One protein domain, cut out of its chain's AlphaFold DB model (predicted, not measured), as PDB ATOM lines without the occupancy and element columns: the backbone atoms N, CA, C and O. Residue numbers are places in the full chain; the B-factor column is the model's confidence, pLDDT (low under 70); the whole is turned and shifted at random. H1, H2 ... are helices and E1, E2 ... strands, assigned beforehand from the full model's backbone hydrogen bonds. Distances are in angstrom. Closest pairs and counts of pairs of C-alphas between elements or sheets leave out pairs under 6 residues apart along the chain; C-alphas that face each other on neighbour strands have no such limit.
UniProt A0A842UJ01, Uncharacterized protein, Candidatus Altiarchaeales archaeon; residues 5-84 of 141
ATOM      1  N   SER A   5     237.981 252.969 229.165       93.06
ATOM      2  CA  SER A   5     236.713 252.295 229.447       93.06
ATOM      3  C   SER A   5     236.669 251.746 230.871       93.06
ATOM      4  O   SER A   5     237.575 251.036 231.300       93.06
ATOM      5  N   PHE A   6     235.578 252.014 231.580       92.19
ATOM      6  CA  PHE A   6     235.292 251.503 232.915       92.19
ATOM      7  C   PHE A   6     233.928 250.818 232.904       92.19
ATOM      8  O   PHE A   6     232.903 251.462 232.688       92.19
ATOM      9  N   SER A   7     233.888 249.515 233.158       91.38
ATOM     10  CA  SER A   7     232.639 248.750 233.174       91.38
ATOM     11  C   SER A   7     232.060 248.600 234.581       91.38
ATOM     12  O   SER A   7     232.815 248.529 235.552       91.38
ATOM     13  N   ASN A   8     230.734 248.463 234.688       89.19
ATOM     14  CA  ASN A   8     230.021 248.095 235.922       89.19
ATOM     15  C   ASN A   8     230.300 249.015 237.135       89.19
ATOM     16  O   ASN A   8     230.432 248.575 238.281       89.19
ATOM     17  N   GLN A   9     230.390 250.315 236.883       91.25
ATOM     18  CA  GLN A   9     230.664 251.343 237.878       91.25
ATOM     19  C   GLN A   9     229.378 251.805 238.571       91.25
ATOM     20  O   GLN A   9     228.312 251.886 237.962       91.25
ATOM     21  N   SER A  10     229.473 252.129 239.859       90.94
ATOM     22  CA  SER A  10     228.427 252.878 240.567       90.94
ATOM     23  C   SER A  10     228.396 254.337 240.108       90.94
ATOM     24  O   SER A  10     229.408 254.870 239.645       90.94
ATOM     25  N   LEU A  11     227.277 255.037 240.323       89.75
ATOM     26  CA  LEU A  11     227.177 256.461 239.998       89.75
ATOM     27  C   LEU A  11     228.269 257.306 240.694       89.75
ATOM     28  O   LEU A  11     228.818 258.237 240.101       89.75
ATOM     29  N   LYS A  12     228.641 256.965 241.938       90.56
ATOM     30  CA  LYS A  12     229.734 257.630 242.676       90.56
ATOM     31  C   LYS A  12     231.084 257.460 241.970       90.56
ATOM     32  O   LYS A  12     231.819 258.437 241.825       90.56
ATOM     33  N   GLN A  13     231.381 256.251 241.495       92.19
ATOM     34  CA  GLN A  13     232.606 255.965 240.742       92.19
ATOM     35  C   GLN A  13     232.617 256.692 239.398       92.19
ATOM     36  O   GLN A  13     233.601 257.360 239.090       92.19
ATOM     37  N   VAL A  14     231.507 256.670 238.648       92.12
ATOM     38  CA  VAL A  14     231.372 257.417 237.383       92.12
ATOM     39  C   VAL A  14     231.713 258.894 237.590       92.12
ATOM     40  O   VAL A  14     232.552 259.442 236.881       92.12
ATOM     41  N   LYS A  15     231.151 259.537 238.621       91.19
ATOM     42  CA  LYS A  15     231.476 260.935 238.959       91.19
ATOM     43  C   LYS A  15     232.955 261.126 239.275       91.19
ATOM     44  O   LYS A  15     233.535 262.122 238.850       91.19
ATOM     45  N   GLY A  16     233.557 260.205 240.026       91.25
ATOM     46  CA  GLY A  16     234.987 260.224 240.338       91.25
ATOM     47  C   GLY A  16     235.848 260.172 239.077       91.25
ATOM     48  O   GLY A  16     236.733 261.009 238.898       91.25
ATOM     49  N   HIS A  17     235.526 259.268 238.154       92.69
ATOM     50  CA  HIS A  17     236.227 259.150 236.880       92.69
ATOM     51  C   HIS A  17     236.063 260.400 236.017       92.69
ATOM     52  O   HIS A  17     237.057 260.938 235.539       92.69
ATOM     53  N   LEU A  18     234.850 260.943 235.887       90.38
ATOM     54  CA  LEU A  18     234.636 262.199 235.164       90.38
ATOM     55  C   LEU A  18     235.417 263.353 235.808       90.38
ATOM     56  O   LEU A  18     236.035 264.150 235.103       90.38
ATOM     57  N   LYS A  19     235.463 263.421 237.148       89.38
ATOM     58  CA  LYS A  19     236.267 264.405 237.892       89.38
ATOM     59  C   LYS A  19     237.765 264.266 237.647       89.38
ATOM     60  O   LYS A  19     238.438 265.286 237.550       89.38
ATOM     61  N   LYS A  20     238.288 263.052 237.529       90.12
ATOM     62  CA  LYS A  20     239.723 262.815 237.347       90.12
ATOM     63  C   LYS A  20     240.161 262.962 235.892       90.12
ATOM     64  O   LYS A  20     241.215 263.525 235.615       90.12
ATOM     65  N   HIS A  21     239.349 262.468 234.966       89.62
ATOM     66  CA  HIS A  21     239.783 262.238 233.596       89.62
ATOM     67  C   HIS A  21     239.268 263.267 232.599       89.62
ATOM     68  O   HIS A  21     239.971 263.475 231.628       89.62
ATOM     69  N   LEU A  22     238.139 263.957 232.807       87.12
ATOM     70  CA  LEU A  22     237.742 265.034 231.886       87.12
ATOM     71  C   LEU A  22     238.655 266.253 232.025       87.12
ATOM     72  O   LEU A  22     238.989 266.656 233.146       87.12
ATOM     73  N   ASN A  23     238.993 266.891 230.906       84.25
ATOM     74  CA  ASN A  23     239.731 268.150 230.906       84.25
ATOM     75  C   ASN A  23     238.913 269.252 231.605       84.25
ATOM     76  O   ASN A  23     237.765 269.504 231.246       84.25
ATOM     77  N   GLY A  24     239.485 269.889 232.630       79.62
ATOM     78  CA  GLY A  24     238.820 270.943 233.403       79.62
ATOM     79  C   GLY A  24     238.773 272.305 232.707       79.62
ATOM     80  O   GLY A  24     237.964 273.140 233.096       79.62
ATOM     81  N   ARG A  25     239.616 272.522 231.687       80.25
ATOM     82  CA  ARG A  25     239.669 273.777 230.913       80.25
ATOM     83  C   ARG A  25     238.603 273.844 229.817       80.25
ATOM     84  O   ARG A  25     238.330 274.907 229.276       80.25
ATOM     85  N   VAL A  26     237.998 272.701 229.514       80.56
ATOM     86  CA  VAL A  26     237.023 272.528 228.444       80.56
ATOM     87  C   VAL A  26     235.608 272.566 229.011       80.56
ATOM     88  O   VAL A  26     235.341 272.101 230.123       80.56
ATOM     89  N   LYS A  27     234.680 273.117 228.229       84.62
ATOM     90  CA  LYS A  27     233.249 273.112 228.535       84.62
ATOM     91  C   LYS A  27     232.592 271.962 227.781       84.62
ATOM     92  O   LYS A  27     232.885 271.741 226.608       84.62
ATOM     93  N   TYR A  28     231.663 271.269 228.436       86.00
ATOM     94  CA  TYR A  28     230.953 270.157 227.806       86.00
ATOM     95  C   TYR A  28     229.453 270.397 227.792       86.00
ATOM     96  O   TYR A  28     228.887 271.081 228.656       86.00
ATOM     97  N   ARG A  29     228.809 269.765 226.817       86.88
ATOM     98  CA  ARG A  29     227.362 269.630 226.727       86.88
ATOM     99  C   ARG A  29     226.972 268.197 227.049       86.88
ATOM    100  O   ARG A  29     227.636 267.255 226.629       86.88
ATOM    101  N   MET A  30     225.881 268.064 227.794       89.12
ATOM    102  CA  MET A  30     225.253 266.783 228.096       89.12
ATOM    103  C   MET A  30     224.063 266.564 227.171       89.12
ATOM    104  O   MET A  30     223.213 267.449 227.042       89.12
ATOM    105  N   ARG A  31     224.005 265.385 226.559       88.12
ATOM    106  CA  ARG A  31     222.817 264.832 225.908       88.12
ATOM    107  C   ARG A  31     222.421 263.555 226.630       88.12
ATOM    108  O   ARG A  31     223.282 262.735 226.936       88.12
ATOM    109  N   THR A  32     221.138 263.427 226.910       87.00
ATOM    110  CA  THR A  32     220.535 262.278 227.580       87.00
ATOM    111  C   THR A  32     219.609 261.589 226.593       87.00
ATOM    112  O   THR A  32     218.808 262.255 225.941       87.00
ATOM    113  N   TYR A  33     219.754 260.280 226.496       84.12
ATOM    114  CA  TYR A  33     218.891 259.331 225.807       84.12
ATOM    115  C   TYR A  33     218.474 258.278 226.840       84.12
ATOM    116  O   TYR A  33     219.116 258.205 227.892       84.12
ATOM    117  N   ASP A  34     217.470 257.455 226.536       76.88
ATOM    118  CA  ASP A  34     216.839 256.531 227.495       76.88
ATOM    119  C   ASP A  34     217.845 255.736 228.349       76.88
ATOM    120  O   ASP A  34     217.771 255.774 229.572       76.88
ATOM    121  N   ASP A  35     218.871 255.140 227.724       80.81
ATOM    122  CA  ASP A  35     219.905 254.342 228.414       80.81
ATOM    123  C   ASP A  35     221.331 254.919 228.302       80.81
ATOM    124  O   ASP A  35     222.324 254.270 228.663       80.81
ATOM    125  N   LEU A  36     221.475 256.128 227.749       85.38
ATOM    126  CA  LEU A  36     222.774 256.701 227.396       85.38
ATOM    127  C   LEU A  36     222.857 258.180 227.754       85.38
ATOM    128  O   LEU A  36     222.115 259.015 227.245       85.38
ATOM    129  N   VAL A  37     223.893 258.535 228.505       89.44
ATOM    130  CA  VAL A  37     224.300 259.926 228.691       89.44
ATOM    131  C   VAL A  37     225.607 260.173 227.957       89.44
ATOM    132  O   VAL A  37     226.617 259.529 228.224       89.44
ATOM    133  N   SER A  38     225.602 261.132 227.034       89.75
ATOM    134  CA  SER A  38     226.783 261.547 226.282       89.75
ATOM    135  C   SER A  38     227.215 262.951 226.693       89.75
ATOM    136  O   SER A  38     226.424 263.894 226.697       89.75
ATOM    137  N   LEU A  39     228.499 263.089 226.993       89.12
ATOM    138  CA  LEU A  39     229.214 264.327 227.255       89.12
ATOM    139  C   LEU A  39     230.176 264.576 226.099       89.12
ATOM    140  O   LEU A  39     230.940 263.687 225.728       89.12
ATOM    141  N   PHE A  40     230.161 265.775 225.541       87.88
ATOM    142  CA  PHE A  40     231.091 266.160 224.484       87.88
ATOM    143  C   PHE A  40     231.513 267.611 224.652       87.88
ATOM    144  O   PHE A  40     230.716 268.465 225.057       87.88
ATOM    145  N   GLU A  41     232.783 267.856 224.367       86.12
ATOM    146  CA  GLU A  41     233.372 269.177 224.255       86.12
ATOM    147  C   GLU A  41     232.582 270.008 223.246       86.12
ATOM    148  O   GLU A  41     232.213 269.546 222.166       86.12
ATOM    149  N   THR A  42     232.272 271.242 223.627       78.00
ATOM    150  CA  THR A  42     231.594 272.177 222.739       78.00
ATOM    151  C   THR A  42     232.116 273.585 222.945       78.00
ATOM    152  O   THR A  42     232.212 274.087 224.066       78.00
ATOM    153  N   ASN A  43     232.345 274.267 221.827       75.69
ATOM    154  CA  ASN A  43     232.603 275.703 221.812       75.69
ATOM    155  C   ASN A  43     231.296 276.520 221.766       75.69
ATOM    156  O   ASN A  43     231.284 277.695 222.136       75.69
ATOM    157  N   ARG A  44     230.170 275.884 221.399       63.78
ATOM    158  CA  ARG A  44     228.837 276.505 221.295       63.78
ATOM    159  C   ARG A  44     228.114 276.542 222.651       63.78
ATOM    160  O   ARG A  44     228.168 275.570 223.407       63.78
ATOM    161  N   ARG A  45     227.429 277.658 222.950       66.44
ATOM    162  CA  ARG A  45     226.518 277.808 224.108       66.44
ATOM    163  C   ARG A  45     225.277 276.898 223.934       66.44
ATOM    164  O   ARG A  45     224.898 276.643 222.793       66.44
ATOM    165  N   PRO A  46     224.631 276.416 225.017       55.44
ATOM    166  CA  PRO A  46     224.945 276.634 226.433       55.44
ATOM    167  C   PRO A  46     226.126 275.780 226.921       55.44
ATOM    168  O   PRO A  46     226.242 274.597 226.603       55.44
ATOM    169  N   LYS A  47     227.003 276.411 227.712       66.25
ATOM    170  CA  LYS A  47     228.213 275.811 228.288       66.25
ATOM    171  C   LYS A  47     227.910 275.368 229.715       66.25
ATOM    172  O   LYS A  47     227.410 276.161 230.506       66.25
ATOM    173  N   SER A  48     228.253 274.132 230.064       66.56
ATOM    174  CA  SER A  48     228.195 273.667 231.450       66.56
ATOM    175  C   SER A  48     229.586 273.295 231.937       66.56
ATOM    176  O   SER A  48     230.302 272.521 231.301       66.56
ATOM    177  N   ASP A  49     229.970 273.881 233.069       72.69
ATOM    178  CA  ASP A  49     231.166 273.483 233.788       72.69
ATOM    179  C   ASP A  49     231.093 272.029 234.231       72.69
ATOM    180  O   ASP A  49     230.034 271.482 234.541       72.69
ATOM    181  N   LYS A  50     232.261 271.408 234.348       73.62
ATOM    182  CA  LYS A  50     232.417 270.037 234.840       73.62
ATOM    183  C   LYS A  50     231.631 269.771 236.131       73.62
ATOM    184  O   LYS A  50     231.025 268.715 236.286       73.62
ATOM    185  N   ARG A  51     231.581 270.752 237.041       76.25
ATOM    186  CA  ARG A  51     230.802 270.678 238.289       76.25
ATOM    187  C   ARG A  51     229.287 270.661 238.050       76.25
ATOM    188  O   ARG A  51     228.592 269.894 238.714       76.25
ATOM    189  N   SER A  52     228.769 271.469 237.123       81.19
ATOM    190  CA  SER A  52     227.328 271.515 236.843       81.19
ATOM    191  C   SER A  52     226.854 270.276 236.084       81.19
ATOM    192  O   SER A  52     225.777 269.766 236.381       81.19
ATOM    193  N   LEU A  53     227.686 269.708 235.208       82.44
ATOM    194  CA  LEU A  53     227.418 268.419 234.556       82.44
ATOM    195  C   LEU A  53     227.280 267.281 235.563       82.44
ATOM    196  O   LEU A  53     226.329 266.510 235.499       82.44
ATOM    197  N   ILE A  54     228.181 267.216 236.545       82.38
ATOM    198  CA  ILE A  54     228.124 266.207 237.605       82.38
ATOM    199  C   ILE A  54     226.844 266.337 238.440       82.38
ATOM    200  O   ILE A  54     226.244 265.321 238.780       82.38
ATOM    201  N   LYS A  55     226.395 267.564 238.743       83.88
ATOM    202  CA  LYS A  55     225.106 267.779 239.423       83.88
ATOM    203  C   LYS A  55     223.928 267.312 238.564       83.88
ATOM    204  O   LYS A  55     223.006 266.700 239.091       83.88
ATOM    205  N   ARG A  56     223.958 267.572 237.253       83.31
ATOM    206  CA  ARG A  56     222.908 267.126 236.324       83.31
ATOM    207  C   ARG A  56     222.859 265.604 236.192       83.31
ATOM    208  O   ARG A  56     221.766 265.061 236.132       83.31
ATOM    209  N   LEU A  57     224.004 264.921 236.252       85.12
ATOM    210  CA  LEU A  57     224.055 263.457 236.248       85.12
ATOM    211  C   LEU A  57     223.285 262.828 237.416       85.12
ATOM    212  O   LEU A  57     222.693 261.780 237.214       85.12
ATOM    213  N   ASN A  58     223.222 263.465 238.593       81.31
ATOM    214  CA  ASN A  58     222.394 262.968 239.708       81.31
ATOM    215  C   ASN A  58     220.910 262.927 239.367       81.31
ATOM    216  O   ASN A  58     220.189 262.090 239.884       81.31
ATOM    217  N   LYS A  59     220.451 263.884 238.558       81.69
ATOM    218  CA  LYS A  59     219.041 263.989 238.183       81.69
ATOM    219  C   LYS A  59     218.688 263.052 237.032       81.69
ATOM    220  O   LYS A  59     217.529 262.705 236.879       81.69
ATOM    221  N   SER A  60     219.670 262.706 236.201       80.25
ATOM    222  CA  SER A  60     219.459 261.914 234.986       80.25
ATOM    223  C   SER A  60     219.772 260.430 235.148       80.25
ATOM    224  O   SER A  60     219.376 259.657 234.289       80.25
ATOM    225  N   LEU A  61     220.513 260.033 236.186       83.94
ATOM    226  CA  LEU A  61     220.945 258.652 236.392       83.94
ATOM    227  C   LEU A  61     220.469 258.132 237.745       83.94
ATOM    228  O   LEU A  61     220.665 258.794 238.763       83.94
ATOM    229  N   ASP A  62     219.927 256.915 237.747       81.88
ATOM    230  CA  ASP A  62     219.561 256.203 238.970       81.88
ATOM    231  C   ASP A  62     220.815 255.854 239.795       81.88
ATOM    232  O   ASP A  62     221.804 255.317 239.286       81.88
ATOM    233  N   GLU A  63     220.779 256.151 241.093       80.12
ATOM    234  CA  GLU A  63     221.863 255.846 242.028       80.12
ATOM    235  C   GLU A  63     222.047 254.339 242.242       80.12
ATOM    236  O   GLU A  63     223.165 253.885 242.512       80.12
ATOM    237  N   CYS A  64     220.970 253.561 242.092       77.25
ATOM    238  CA  CYS A  64     220.979 252.110 242.262       77.25
ATOM    239  C   CYS A  64     221.511 251.368 241.028       77.25
ATOM    240  O   CYS A  64     221.941 250.214 241.138       77.25
ATOM    241  N   ALA A  65     221.508 252.009 239.860       82.56
ATOM    242  CA  ALA A  65     221.946 251.400 238.617       82.56
ATOM    243  C   ALA A  65     223.478 251.276 238.520       82.56
ATOM    244  O   ALA A  65     224.268 251.904 239.235       82.56
ATOM    245  N   ARG A  66     223.914 250.396 237.617       88.38
ATOM    246  CA  ARG A  66     225.325 250.184 237.277       88.38
ATOM    247  C   ARG A  66     225.582 250.706 235.879       88.38
ATOM    248  O   ARG A  66     224.741 250.525 235.003       88.38
ATOM    249  N   PHE A  67     226.750 251.295 235.655       90.12
ATOM    250  CA  PHE A  67     227.058 251.998 234.415       90.12
ATOM    251  C   PHE A  67     228.380 251.552 233.801       90.12
ATOM    252  O   PHE A  67     229.360 251.302 234.501       90.12
ATOM    253  N   ASN A  68     228.422 251.527 232.477       92.38
ATOM    254  CA  ASN A  68     229.657 251.531 231.716       92.38
ATOM    255  C   ASN A  68     229.984 252.977 231.352       92.38
ATOM    256  O   ASN A  68     229.138 253.688 230.817       92.38
ATOM    257  N   LEU A  69     231.200 253.410 231.649       93.25
ATOM    258  CA  LEU A  69     231.724 254.720 231.306       93.25
ATOM    259  C   LEU A  69     232.839 254.549 230.281       93.25
ATOM    260  O   LEU A  69     233.802 253.832 230.521       93.25
ATOM    261  N   GLU A  70     232.740 255.266 229.181       94.12
ATOM    262  CA  GLU A  70     233.796 255.405 228.191       94.12
ATOM    263  C   GLU A  70     234.209 256.870 228.146       94.12
ATOM    264  O   GLU A  70     233.359 257.753 228.090       94.12
ATOM    265  N   ILE A  71     235.503 257.148 228.199       92.06
ATOM    266  CA  ILE A  71     236.060 258.488 228.055       92.06
ATOM    267  C   ILE A  71     236.810 258.507 226.737       92.06
ATOM    268  O   ILE A  71     237.730 257.716 226.526       92.06
ATOM    269  N   GLY A  72     236.390 259.411 225.860       88.25
ATOM    270  CA  GLY A  72     236.962 259.541 224.535       88.25
ATOM    271  C   GLY A  72     238.429 259.976 224.567       88.25
ATOM    272  O   GLY A  72     238.935 260.461 225.591       88.25
ATOM    273  N   PRO A  73     239.120 259.828 223.428       84.31
ATOM    274  CA  PRO A  73     240.500 260.265 223.286       84.31
ATOM    275  C   PRO A  73     240.626 261.756 223.619       84.31
ATOM    276  O   PRO A  73     239.691 262.535 223.441       84.31
ATOM    277  N   PHE A  74     241.779 262.150 224.159       84.69
ATOM    278  CA  PHE A  74     242.065 263.534 224.573       84.69
ATOM    279  C   PHE A  74     241.130 264.105 225.647       84.69
ATOM    280  O   PHE A  74     241.160 265.306 225.906       84.69
ATOM    281  N   LYS A  75     240.346 263.256 226.329       87.00
ATOM    282  CA  LYS A  75     239.483 263.659 227.451       87.00
ATOM    283  C   LYS A  75     238.383 264.656 227.049       87.00
ATOM    284  O   LYS A  75     237.826 265.318 227.923       87.00
ATOM    285  N   SER A  76     238.076 264.754 225.754       85.38
ATOM    286  CA  SER A  76     237.122 265.707 225.163       85.38
ATOM    287  C   SER A  76     235.675 265.207 225.183       85.38
ATOM    288  O   SER A  76     234.735 265.967 224.966       85.38
ATOM    289  N   SER A  77     235.447 263.926 225.472       89.56
ATOM    290  CA  SER A  77     234.105 263.349 225.529       89.56
ATOM    291  C   SER A  77     234.011 262.221 226.546       89.56
ATOM    292  O   SER A  77     235.017 261.650 226.967       89.56
ATOM    293  N   ALA A  78     232.787 261.902 226.953       91.50
ATOM    294  CA  ALA A  78     232.491 260.718 227.738       91.50
ATOM    295  C   ALA A  78     231.095 260.175 227.414       91.50
ATOM    296  O   ALA A  78     230.167 260.941 227.176       91.50
ATOM    297  N   LYS A  79     230.928 258.858 227.430       93.50
ATOM    298  CA  LYS A  79     229.654 258.161 227.244       93.50
ATOM    299  C   LYS A  79     229.389 257.296 228.464       93.50
ATOM    300  O   LYS A  79     230.256 256.544 228.889       93.50
ATOM    301  N   ILE A  80     228.197 257.405 229.027       92.25
ATOM    302  CA  ILE A  80     227.755 256.654 230.197       92.25
ATOM    303  C   ILE A  80     226.553 255.838 229.755       92.25
ATOM    304  O   ILE A  80     225.520 256.410 229.423       92.25
ATOM    305  N   ARG A  81     226.686 254.516 229.729       91.50
ATOM    306  CA  ARG A  81     225.594 253.597 229.413       91.50
ATOM    307  C   ARG A  81     225.150 252.877 230.662       91.50
ATOM    308  O   ARG A  81     225.991 252.341 231.384       91.50
ATOM    309  N   GLN A  82     223.849 252.827 230.897       87.50
ATOM    310  CA  GLN A  82     223.317 251.947 231.920       87.50
ATOM    311  C   GLN A  82     223.575 250.492 231.520       87.50
ATOM    312  O   GLN A  82     223.430 250.090 230.368       87.50
ATOM    313  N   THR A  83     224.025 249.693 232.477       83.69
ATOM    314  CA  THR A  83     224.089 248.245 232.313       83.69
ATOM    315  C   THR A  83     222.777 247.663 232.812       83.69
ATOM    316  O   THR A  83     222.426 247.852 233.975       83.69
ATOM    317  N   ASN A  84     222.075 246.923 231.949       64.31
ATOM    318  CA  ASN A  84     220.842 246.188 232.264       64.31
ATOM    319  C   ASN A  84     221.105 244.979 233.180       64.31
ATOM    320  O   ASN A  84     220.704 243.848 232.916       64.31
TER     321      ASN A  84
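What this domain is: This is residues 5 to 84 of the 141 residues of an uncharacterized protein of Candidatus Altiarchaeales archaeon (UniProt A0A842UJ01). Picture one twisted sheet of five strands with two helices, H1 and H2, side by side over one face, while the other face bears no named helix. H1 covers the E4 part of the sheet and H2 covers E3 and E2; both run along the strands, opposite ways. The printed part has 80 residues, with two named helices and five named strands in the order E1, H1, E2, E3, H2, E4, E5. The sheet's order is E1, E4, E5, E3, E2, all antiparallel, and the class is mixed, helices and strands. The whole is compact, with a radius of gyration of the C-alphas of 11.5 A, and spans 33 by 22 by 17 A.

How they stand to each other: Start at edge strand E1, residues 5 to 9, and look beside it for E4, residues 66 to 71: N 6 and O 69 are 2.8 A apart, within hydrogen-bond range. Next comes E5, residues 77 to 83, in a hairpin with E4; N 70 and O 79 are 2.8 A apart. Beside E5 find E3, residues 36 to 41, with N 39 and O 78 at 2.7 A. The other edge strand, E2, residues 28 to 33, forms a hairpin with E3, with N 31 and O 38 at 2.8 A. E1 and E2 are apart. H1, residues 11 to 21, is on the sheet at a height of 8.9 A, over E4 and only just over E5, on which 3 of its C-alphas fall; its closest C-alphas to E4 are those of Val 14 and Leu 69, 6.7 A. H2, residues 50 to 60, is on the same face at a height of 9.5 A, over E3 and E2; the C-alphas of Leu 53 and Met 30, 7.0 A apart, are its closest to E2. H1 and H2 are close but not clearly touching, their closest C-alphas being Lys 15 and Ile 54, 6.4 A, at a shallow tilt of 21 degrees, opposite ways. E3, H2 and E4 make a split strand-helix-strand unit, two strands running the same way with E5 between them in the sheet; its crossover is right-handed. Each O i to N i+4 pair of H1 is within hydrogen-bond range, against 5 of 7 in H2.

Where its parts are: Find C-alpha 5 at (236.713, 252.295, 229.447), where E1 begins its 10.4 A. H1 starts at C-alpha 11, (227.177, 256.461, 239.998), and is 15.3 A long, as is H2. E2 measures 16.3 A, E3 16.7 A and E4 16.4 A. E5 runs 19.4 A to C-alpha 83 at (224.089, 248.245, 232.313).

The domain as a whole: Look to Asn 43 and Asn 84 for the two C-alphas farthest apart, 33.4 A. The printed part has no cut, and no link is long. The mean pLDDT of the printed part is 84.6; residues 44 to 48 and residue 84 are under 70.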